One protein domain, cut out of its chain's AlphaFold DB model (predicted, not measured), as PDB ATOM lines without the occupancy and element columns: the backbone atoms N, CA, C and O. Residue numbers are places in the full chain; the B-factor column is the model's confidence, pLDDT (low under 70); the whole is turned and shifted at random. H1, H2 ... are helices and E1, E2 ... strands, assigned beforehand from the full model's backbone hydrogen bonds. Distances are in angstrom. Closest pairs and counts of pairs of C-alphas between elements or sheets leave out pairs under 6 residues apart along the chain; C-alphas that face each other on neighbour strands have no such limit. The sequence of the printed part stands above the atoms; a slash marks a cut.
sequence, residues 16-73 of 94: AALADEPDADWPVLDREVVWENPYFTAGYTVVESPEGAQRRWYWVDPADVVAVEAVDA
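What this domain is: This is residues 16 to 73 of the 94 residues of an uncharacterized protein of Halobacteriales archaeon QH_10_67_22 (UniProt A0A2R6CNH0). A single, strongly twisted sheet of three long strands, E1, E2 and E3, folds back and forth as two hairpins, and both faces are bare of any helix. The two ends of the printed part stick out from it: residues 16 to 23, which begin with the one-turn helix H1, and the tail of residues 68 to 73. The printed part has 58 residues, with one named helix and three named strands in the order H1, E1, E2, E3; the sheet's order is E1 - E2 - E3, all antiparallel, and the class is mostly strand. The whole is loose, with a radius of gyration of the C-alphas of 14.8 A, and elongated, with spans of 45 by 27 by 26 A.

Where its parts are: H1 is residues 16 to 19, and its first C-alpha, that of Ala 16, stands at (21.422, 40.839, -50.368). After a short link of 8 residues comes E1, residues 28 to 36, 20.4 A from first to last C-alpha, beginning with C-alpha 28 at (30.739, 21.858, -51.781). E2 is residues 40 to 48 and is 25.3 A long. E3 is residues 54 to 62, also 25.3 A long, and its last C-alpha, that of Pro 62, is at (34.855, 38.203, -41.418).

How they stand to each other: The three strands form a meander, each strand the antiparallel neighbour of the one before, with E2 as the inner strand and E1 and E3 as edge strands. E1 and E2 are a hairpin with a tight link of 3 residues, and their directions stand at 161 degrees. The C-alphas of Val 33 and Gly 43 face each other at 4.2 A; N 32 and O 44 are within hydrogen-bond range at 2.9 A, as are N 46 and O 30 at 2.8 A. E2 and E3 are a hairpin with a tight link of 5 residues, at 158 degrees. The C-alphas of Phe 40 and Pro 62 face each other at 4.2 A; N 57 and O 45 are within hydrogen-bond range at 2.8 A, and N 41 and O 61 at 2.9 A. The sheet's C-alphas lie up to 5.6 A off its best plane. H1 is not on the sheet, with 0 pairs of C-alphas within 10 A, and it is apart from E2 and E3. With 4 residues H1 is too short for any O i to N i+4 pair; its 1 pair of O i and N i+3 is within range.

The domain as a whole: The two C-alphas farthest apart are those of Gly 52 and Ala 73, at 46.2 A. Without the stretches that stand free, residues 16 to 23 and 68 to 73, the body has 44 residues and spans 36 by 17 by 13 A. The printed part has no cut, and no link between named elements is long. The mean pLDDT of the printed part is 86.7; it is under 70 at residue 18, residues 21 to 23 and residues 72 to 73.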
ATOM      1  N   ALA A  16      21.800  41.821 -51.382       77.12
ATOM      2  CA  ALA A  16      21.422  40.839 -50.368       77.12
ATOM      3  C   ALA A  16      21.202  39.440 -50.969       77.12
ATOM      4  O   ALA A  16      21.493  38.453 -50.304       77.12
ATOM      5  N   ALA A  17      20.793  39.346 -52.239       71.38
ATOM      6  CA  ALA A  17      20.627  38.070 -52.941       71.38
ATOM      7  C   ALA A  17      21.957  37.321 -53.171       71.38
ATOM      8  O   ALA A  17      21.959  36.121 -53.412       71.38
ATOM      9  N   LEU A  18      23.109  37.999 -53.072       69.94
ATOM     10  CA  LEU A  18      24.421  37.333 -53.115       69.94
ATOM     11  C   LEU A  18      24.734  36.546 -51.833       69.94
ATOM     12  O   LEU A  18      25.703  35.792 -51.814       69.94
ATOM     13  N   ALA A  19      23.964  36.764 -50.762       70.81
ATOM     14  CA  ALA A  19      24.107  36.045 -49.502       70.81
ATOM     15  C   ALA A  19      23.242  34.774 -49.430       70.81
ATOM     16  O   ALA A  19      23.342  34.045 -48.443       70.81
ATOM     17  N   ASP A  20      22.398  34.519 -50.438       72.44
ATOM     18  CA  ASP A  20      21.608  33.290 -50.527       72.44
ATOM     19  C   ASP A  20      22.509  32.052 -50.703       72.44
ATOM     20  O   ASP A  20      23.695  32.145 -51.029       72.44
ATOM     21  N   GLU A  21      21.943  30.870 -50.439       64.62
ATOM     22  CA  GLU A  21      22.675  29.602 -50.518       64.62
ATOM     23  C   GLU A  21      23.311  29.376 -51.903       64.62
ATOM     24  O   GLU A  21      22.753  29.789 -52.924       64.62
ATOM     25  N   PRO A  22      24.490  28.722 -51.950       65.56
ATOM     26  CA  PRO A  22      25.247  28.549 -53.181       65.56
ATOM     27  C   PRO A  22      24.455  27.779 -54.240       65.56
ATOM     28  O   PRO A  22      23.668  26.881 -53.933       65.56
ATOM     29  N   ASP A  23      24.721  28.131 -55.495       67.38
ATOM     30  CA  ASP A  23      24.067  27.562 -56.668       67.38
ATOM     31  C   ASP A  23      24.191  26.028 -56.688       67.38
ATOM     32  O   ASP A  23      25.270  25.478 -56.442       67.38
ATOM     33  N   ALA A  24      23.092  25.327 -56.994       72.06
ATOM     34  CA  ALA A  24      23.027  23.862 -56.919       72.06
ATOM     35  C   ALA A  24      24.049  23.167 -57.840       72.06
ATOM     36  O   ALA A  24      24.445  22.029 -57.585       72.06
ATOM     37  N   ASP A  25      24.503  23.869 -58.878       82.06
ATOM     38  CA  ASP A  25      25.478  23.384 -59.850       82.06
ATOM     39  C   ASP A  25      26.938  23.429 -59.343       82.06
ATOM     40  O   ASP A  25      27.841  22.947 -60.029       82.06
ATOM     41  N   TRP A  26      27.191  23.981 -58.149       87.06
ATOM     42  CA  TRP A  26      28.525  24.088 -57.537       87.06
ATOM     43  C   TRP A  26      28.576  23.453 -56.138       87.06
ATOM     44  O   TRP A  26      28.809  24.147 -55.141       87.06
ATOM     45  N   PRO A  27      28.364  22.132 -56.016       91.25
ATOM     46  CA  PRO A  27      28.319  21.485 -54.717       91.25
ATOM     47  C   PRO A  27      29.667  21.581 -53.989       91.25
ATOM     48  O   PRO A  27      30.742  21.334 -54.547       91.25
ATOM     49  N   VAL A  28      29.594  21.901 -52.696       92.19
ATOM     50  CA  VAL A  28      30.739  21.858 -51.781       92.19
ATOM     51  C   VAL A  28      31.002  20.409 -51.378       92.19
ATOM     52  O   VAL A  28      30.150  19.764 -50.772       92.19
ATOM     53  N   LEU A  29      32.194  19.906 -51.697       94.62
ATOM     54  CA  LEU A  29      32.634  18.547 -51.379       94.62
ATOM     55  C   LEU A  29      33.316  18.459 -50.010       94.62
ATOM     56  O   LEU A  29      33.138  17.478 -49.295       94.62
ATOM     57  N   ASP A  30      34.116  19.470 -49.667       95.12
ATOM     58  CA  ASP A  30      34.864  19.528 -48.410       95.12
ATOM     59  C   ASP A  30      35.090  20.979 -47.972       95.12
ATOM     60  O   ASP A  30      35.174  21.888 -48.806       95.12
ATOM     61  N   ARG A  31      35.209  21.200 -46.661       95.31
ATOM     62  CA  ARG A  31      35.485  22.513 -46.075       95.31
ATOM     63  C   ARG A  31      36.421  22.383 -44.882       95.31
ATOM     64  O   ARG A  31      36.130  21.695 -43.910       95.31
ATOM     65  N   GLU A  32      37.502  23.142 -44.931       97.62
ATOM     66  CA  GLU A  32      38.559  23.154 -43.927       97.62
ATOM     67  C   GLU A  32      38.732  24.570 -43.376       97.62
ATOM     68  O   GLU A  32      38.881  25.518 -44.147       97.62
ATOM     69  N   VAL A  33      38.758  24.715 -42.050       97.75
ATOM     70  CA  VAL A  33      39.200  25.942 -41.374       97.75
ATOM     71  C   VAL A  33      40.694  25.819 -41.105       97.75
ATOM     72  O   VAL A  33      41.124  24.883 -40.434       97.75
ATOM     73  N   VAL A  34      41.484  26.764 -41.609       97.88
ATOM     74  CA  VAL A  34      42.947  26.773 -41.419       97.88
ATOM     75  C   VAL A  34      43.409  27.871 -40.472       97.88
ATOM     76  O   VAL A  34      44.518  27.808 -39.943       97.88
ATOM     77  N   TRP A  35      42.576  28.889 -40.264       96.44
ATOM     78  CA  TRP A  35      42.886  30.004 -39.391       96.44
ATOM     79  C   TRP A  35      41.623  30.528 -38.721       96.44
ATOM     80  O   TRP A  35      40.607  30.739 -39.381       96.44
ATOM     81  N   GLU A  36      41.710  30.779 -37.422       97.00
ATOM     82  CA  GLU A  36      40.610  31.316 -36.629       97.00
ATOM     83  C   GLU A  36      41.156  32.353 -35.650       97.00
ATOM     84  O   GLU A  36      42.147  32.125 -34.950       97.00
ATOM     85  N   ASN A  37      40.522  33.521 -35.619       93.69
ATOM     86  CA  ASN A  37      40.771  34.546 -34.620       93.69
ATOM     87  C   ASN A  37      39.470  35.323 -34.332       93.69
ATOM     88  O   ASN A  37      38.477  35.139 -35.034       93.69
ATOM     89  N   PRO A  38      39.450  36.223 -33.332       92.38
ATOM     90  CA  PRO A  38      38.238  36.968 -32.974       92.38
ATOM     91  C   PRO A  38      37.672  37.901 -34.058       92.38
ATOM     92  O   PRO A  38      36.598  38.462 -33.861       92.38
ATOM     93  N   TYR A  39      38.398  38.131 -35.152       87.81
ATOM     94  CA  TYR A  39      38.034  39.075 -36.208       87.81
ATOM     95  C   TYR A  39      37.569  38.377 -37.488       87.81
ATOM     96  O   TYR A  39      36.734  38.925 -38.203       87.81
ATOM     97  N   PHE A  40      38.112  37.200 -37.803       92.00
ATOM     98  CA  PHE A  40      37.715  36.412 -38.963       92.00
ATOM     99  C   PHE A  40      38.101  34.939 -38.818       92.00
ATOM    100  O   PHE A  40      39.073  34.580 -38.145       92.00
ATOM    101  N   THR A  41      37.379  34.108 -39.562       96.00
ATOM    102  CA  THR A  41      37.743  32.715 -39.829       96.00
ATOM    103  C   THR A  41      38.149  32.589 -41.292       96.00
ATOM    104  O   THR A  41      37.579  33.250 -42.157       96.00
ATOM    105  N   ALA A  42      39.149  31.772 -41.597       95.69
ATOM    106  CA  ALA A  42      39.571  31.535 -42.968       95.69
ATOM    107  C   ALA A  42      39.924  30.072 -43.207       95.69
ATOM    108  O   ALA A  42      40.271  29.318 -42.292       95.69
ATOM    109  N   GLY A  43      39.839  29.671 -44.468       97.44
ATOM    110  CA  GLY A  43      39.877  28.267 -44.810       97.44
ATOM    111  C   GLY A  43      39.925  27.990 -46.293       97.44
ATOM    112  O   GLY A  43      40.055  28.888 -47.128       97.44
ATOM    113  N   TYR A  44      39.788  26.710 -46.607       96.69
ATOM    114  CA  TYR A  44      39.613  26.236 -47.965       96.69
ATOM    115  C   TYR A  44      38.281  25.516 -48.115       96.69
ATOM    116  O   TYR A  44      37.799  24.870 -47.186       96.69
ATOM    117  N   THR A  45      37.707  25.616 -49.305       95.62
ATOM    118  CA  THR A  45      36.548  24.836 -49.727       95.62
ATOM    119  C   THR A  45      36.912  24.108 -51.009       95.62
ATOM    120  O   THR A  45      37.473  24.711 -51.929       95.62
ATOM    121  N   VAL A  46      36.611  22.815 -51.077       96.19
ATOM    122  CA  VAL A  46      36.672  22.039 -52.316       96.19
ATOM    123  C   VAL A  46      35.278  22.025 -52.921       96.19
ATOM    124  O   VAL A  46      34.323  21.631 -52.258       96.19
ATOM    125  N   VAL A  47      35.166  22.461 -54.172       94.31
ATOM    126  CA  VAL A  47      33.911  22.464 -54.935       94.31
ATOM    127  C   VAL A  47      34.077  21.638 -56.197       94.31
ATOM    128  O   VAL A  47      35.164  21.612 -56.784       94.31
ATOM    129  N   GLU A  48      33.005  20.987 -56.623       93.06
ATOM    130  CA  GLU A  48      32.907  20.429 -57.969       93.06
ATOM    131  C   GLU A  48      32.263  21.472 -58.881       93.06
ATOM    132  O   GLU A  48      31.247  22.066 -58.526       93.06
ATOM    133  N   SER A  49      32.880  21.752 -60.028       89.06
ATOM    134  CA  SER A  49      32.256  22.608 -61.032       89.06
ATOM    135  C   SER A  49      31.112  21.872 -61.742       89.06
ATOM    136  O   SER A  49      31.117  20.642 -61.779       89.06
ATOM    137  N   PRO A  50      30.208  22.589 -62.429       88.38
ATOM    138  CA  PRO A  50      29.173  21.975 -63.265       88.38
ATOM    139  C   PRO A  50      29.753  21.077 -64.375       88.38
ATOM    140  O   PRO A  50      29.093  20.186 -64.900       88.38
ATOM    141  N   GLU A  51      31.017  21.310 -64.735       88.81
ATOM    142  CA  GLU A  51      31.792  20.534 -65.711       88.81
ATOM    143  C   GLU A  51      32.476  19.297 -65.081       88.81
ATOM    144  O   GLU A  51      33.212  18.584 -65.764       88.81
ATOM    145  N   GLY A  52      32.272  19.049 -63.782       90.81
ATOM    146  CA  GLY A  52      32.814  17.919 -63.019       90.81
ATOM    147  C   GLY A  52      34.249  18.104 -62.508       90.81
ATOM    148  O   GLY A  52      34.844  17.169 -61.975       90.81
ATOM    149  N   ALA A  53      34.853  19.282 -62.682       92.56
ATOM    150  CA  ALA A  53      36.224  19.527 -62.244       92.56
ATOM    151  C   ALA A  53      36.261  19.975 -60.777       92.56
ATOM    152  O   ALA A  53      35.621  20.958 -60.404       92.56
ATOM    153  N   GLN A  54      37.084  19.317 -59.958       95.38
ATOM    154  CA  GLN A  54      37.285  19.728 -58.568       95.38
ATOM    155  C   GLN A  54      38.258  20.901 -58.466       95.38
ATOM    156  O   GLN A  54      39.342  20.890 -59.058       95.38
ATOM    157  N   ARG A  55      37.882  21.918 -57.690       93.56
ATOM    158  CA  ARG A  55      38.693  23.117 -57.450       93.56
ATOM    159  C   ARG A  55      38.718  23.450 -55.966       93.56
ATOM    160  O   ARG A  55      37.706  23.337 -55.282       93.56
ATOM    161  N   ARG A  56      39.878  23.899 -55.483       94.44
ATOM    162  CA  ARG A  56      40.067  24.356 -54.102       94.44
ATOM    163  C   ARG A  56      40.112  25.879 -54.073       94.44
ATOM    164  O   ARG A  56      40.977  26.477 -54.707       94.44
ATOM    165  N   TRP A  57      39.204  26.482 -53.319       93.88
ATOM    166  CA  TRP A  57      39.065  27.927 -53.172       93.88
ATOM    167  C   TRP A  57      39.391  28.348 -51.750       93.88
ATOM    168  O   TRP A  57      38.986  27.683 -50.800       93.88
ATOM    169  N   TYR A  58      40.129  29.445 -51.608       94.38
ATOM    170  CA  TYR A  58      40.358  30.079 -50.315       94.38
ATOM    171  C   TYR A  58      39.178  30.988 -49.973       94.38
ATOM    172  O   TYR A  58      38.691  31.711 -50.843       94.38
ATOM    173  N   TRP A  59      38.738  30.966 -48.719       93.00
ATOM    174  CA  TRP A  59      37.653  31.807 -48.224       93.00
ATOM    175  C   TRP A  59      38.045  32.519 -46.933       93.00
ATOM    176  O   TRP A  59      38.891  32.051 -46.167       93.00
ATOM    177  N   VAL A  60      37.386  33.653 -46.699       92.94
ATOM    178  CA  VAL A  60      37.445  34.425 -45.456       92.94
ATOM    179  C   VAL A  60      36.013  34.748 -45.051       92.94
ATOM    180  O   VAL A  60      35.243  35.238 -45.871       92.94
ATOM    181  N   ASP A  61      35.683  34.460 -43.800       90.44
ATOM    182  CA  ASP A  61      34.423  34.794 -43.145       90.44
ATOM    183  C   ASP A  61      34.712  35.834 -42.049       90.44
ATOM    184  O   ASP A  61      35.181  35.478 -40.956       90.44
ATOM    185  N   PRO A  62      34.591  37.134 -42.366       88.56
ATOM    186  CA  PRO A  62      34.855  38.203 -41.418       88.56
ATOM    187  C   PRO A  62      33.685  38.380 -40.443       88.56
ATOM    188  O   PRO A  62      32.519  38.301 -40.821       88.56
ATOM    189  N   ALA A  63      33.995  38.716 -39.189       87.06
ATOM    190  CA  ALA A  63      33.003  39.304 -38.292       87.06
ATOM    191  C   ALA A  63      32.543  40.678 -38.829       87.06
ATOM    192  O   ALA A  63      33.128  41.215 -39.772       87.06
ATOM    193  N   ASP A  64      31.531  41.285 -38.206       88.81
ATOM    194  CA  ASP A  64      31.113  42.661 -38.519       88.81
ATOM    195  C   ASP A  64      32.169  43.676 -38.031       88.81
ATOM    196  O   ASP A  64      32.058  44.299 -36.972       88.81
ATOM    197  N   VAL A  65      33.281  43.742 -38.767       82.31
ATOM    198  CA  VAL A  65      34.488  44.511 -38.459       82.31
ATOM    199  C   VAL A  65      35.062  45.144 -39.726       82.31
ATOM    200  O   VAL A  65      34.876  44.659 -40.839       82.31
ATOM    201  N   VAL A  66      35.818  46.230 -39.557       83.06
ATOM    202  CA  VAL A  66      36.504  46.914 -40.662       83.06
ATOM    203  C   VAL A  66      37.971  46.494 -40.700       83.06
ATOM    204  O   VAL A  66      38.707  46.709 -39.735       83.06
ATOM    205  N   ALA A  67      38.415  45.948 -41.834       79.12
ATOM    206  CA  ALA A  67      39.831  45.735 -42.115       79.12
ATOM    207  C   ALA A  67      40.450  47.017 -42.697       79.12
ATOM    208  O   ALA A  67      39.952  47.564 -43.680       79.12
ATOM    209  N   VAL A  68      41.543  47.496 -42.098       80.12
ATOM    210  CA  VAL A  68      42.301  48.654 -42.592       80.12
ATOM    211  C   VAL A  68      43.709  48.204 -42.946       80.12
ATOM    212  O   VAL A  68      44.484  47.834 -42.066       80.12
ATOM    213  N   GLU A  69      44.053  48.276 -44.230       77.56
ATOM    214  CA  GLU A  69      45.434  48.145 -44.686       77.56
ATOM    215  C   GLU A  69      46.057  49.541 -44.791       77.56
ATOM    216  O   GLU A  69      45.677  50.361 -45.629       77.56
ATOM    217  N   ALA A  70      47.006  49.838 -43.906       78.88
ATOM    218  CA  ALA A  70      47.757  51.081 -43.973       78.88
ATOM    219  C   ALA A  70      48.910  50.935 -44.974       78.88
ATOM    220  O   ALA A  70      49.910  50.277 -44.696       78.88
ATOM    221  N   VAL A  71      48.791  51.596 -46.123       76.25
ATOM    222  CA  VAL A  71      49.905  51.791 -47.057       76.25
ATOM    223  C   VAL A  71      50.700  53.035 -46.649       76.25
ATOM    224  O   VAL A  71      50.170  54.147 -46.653       76.25
ATOM    225  N   ASP A  72      51.971  52.864 -46.270       66.50
ATOM    226  CA  ASP A  72      52.849  53.992 -45.934       66.50
ATOM    227  C   ASP A  72      53.171  54.804 -47.199       66.50
ATOM    228  O   ASP A  72      53.868  54.352 -48.108       66.50
ATOM    229  N   ALA A  73      52.650  56.030 -47.263       55.84
ATOM    230  CA  ALA A  73      52.840  56.939 -48.388       55.84
ATOM    231  C   ALA A  73      54.206  57.657 -48.382       55.84
ATOM    232  O   ALA A  73      54.462  58.485 -49.258       55.84
TER     233      ALA A  73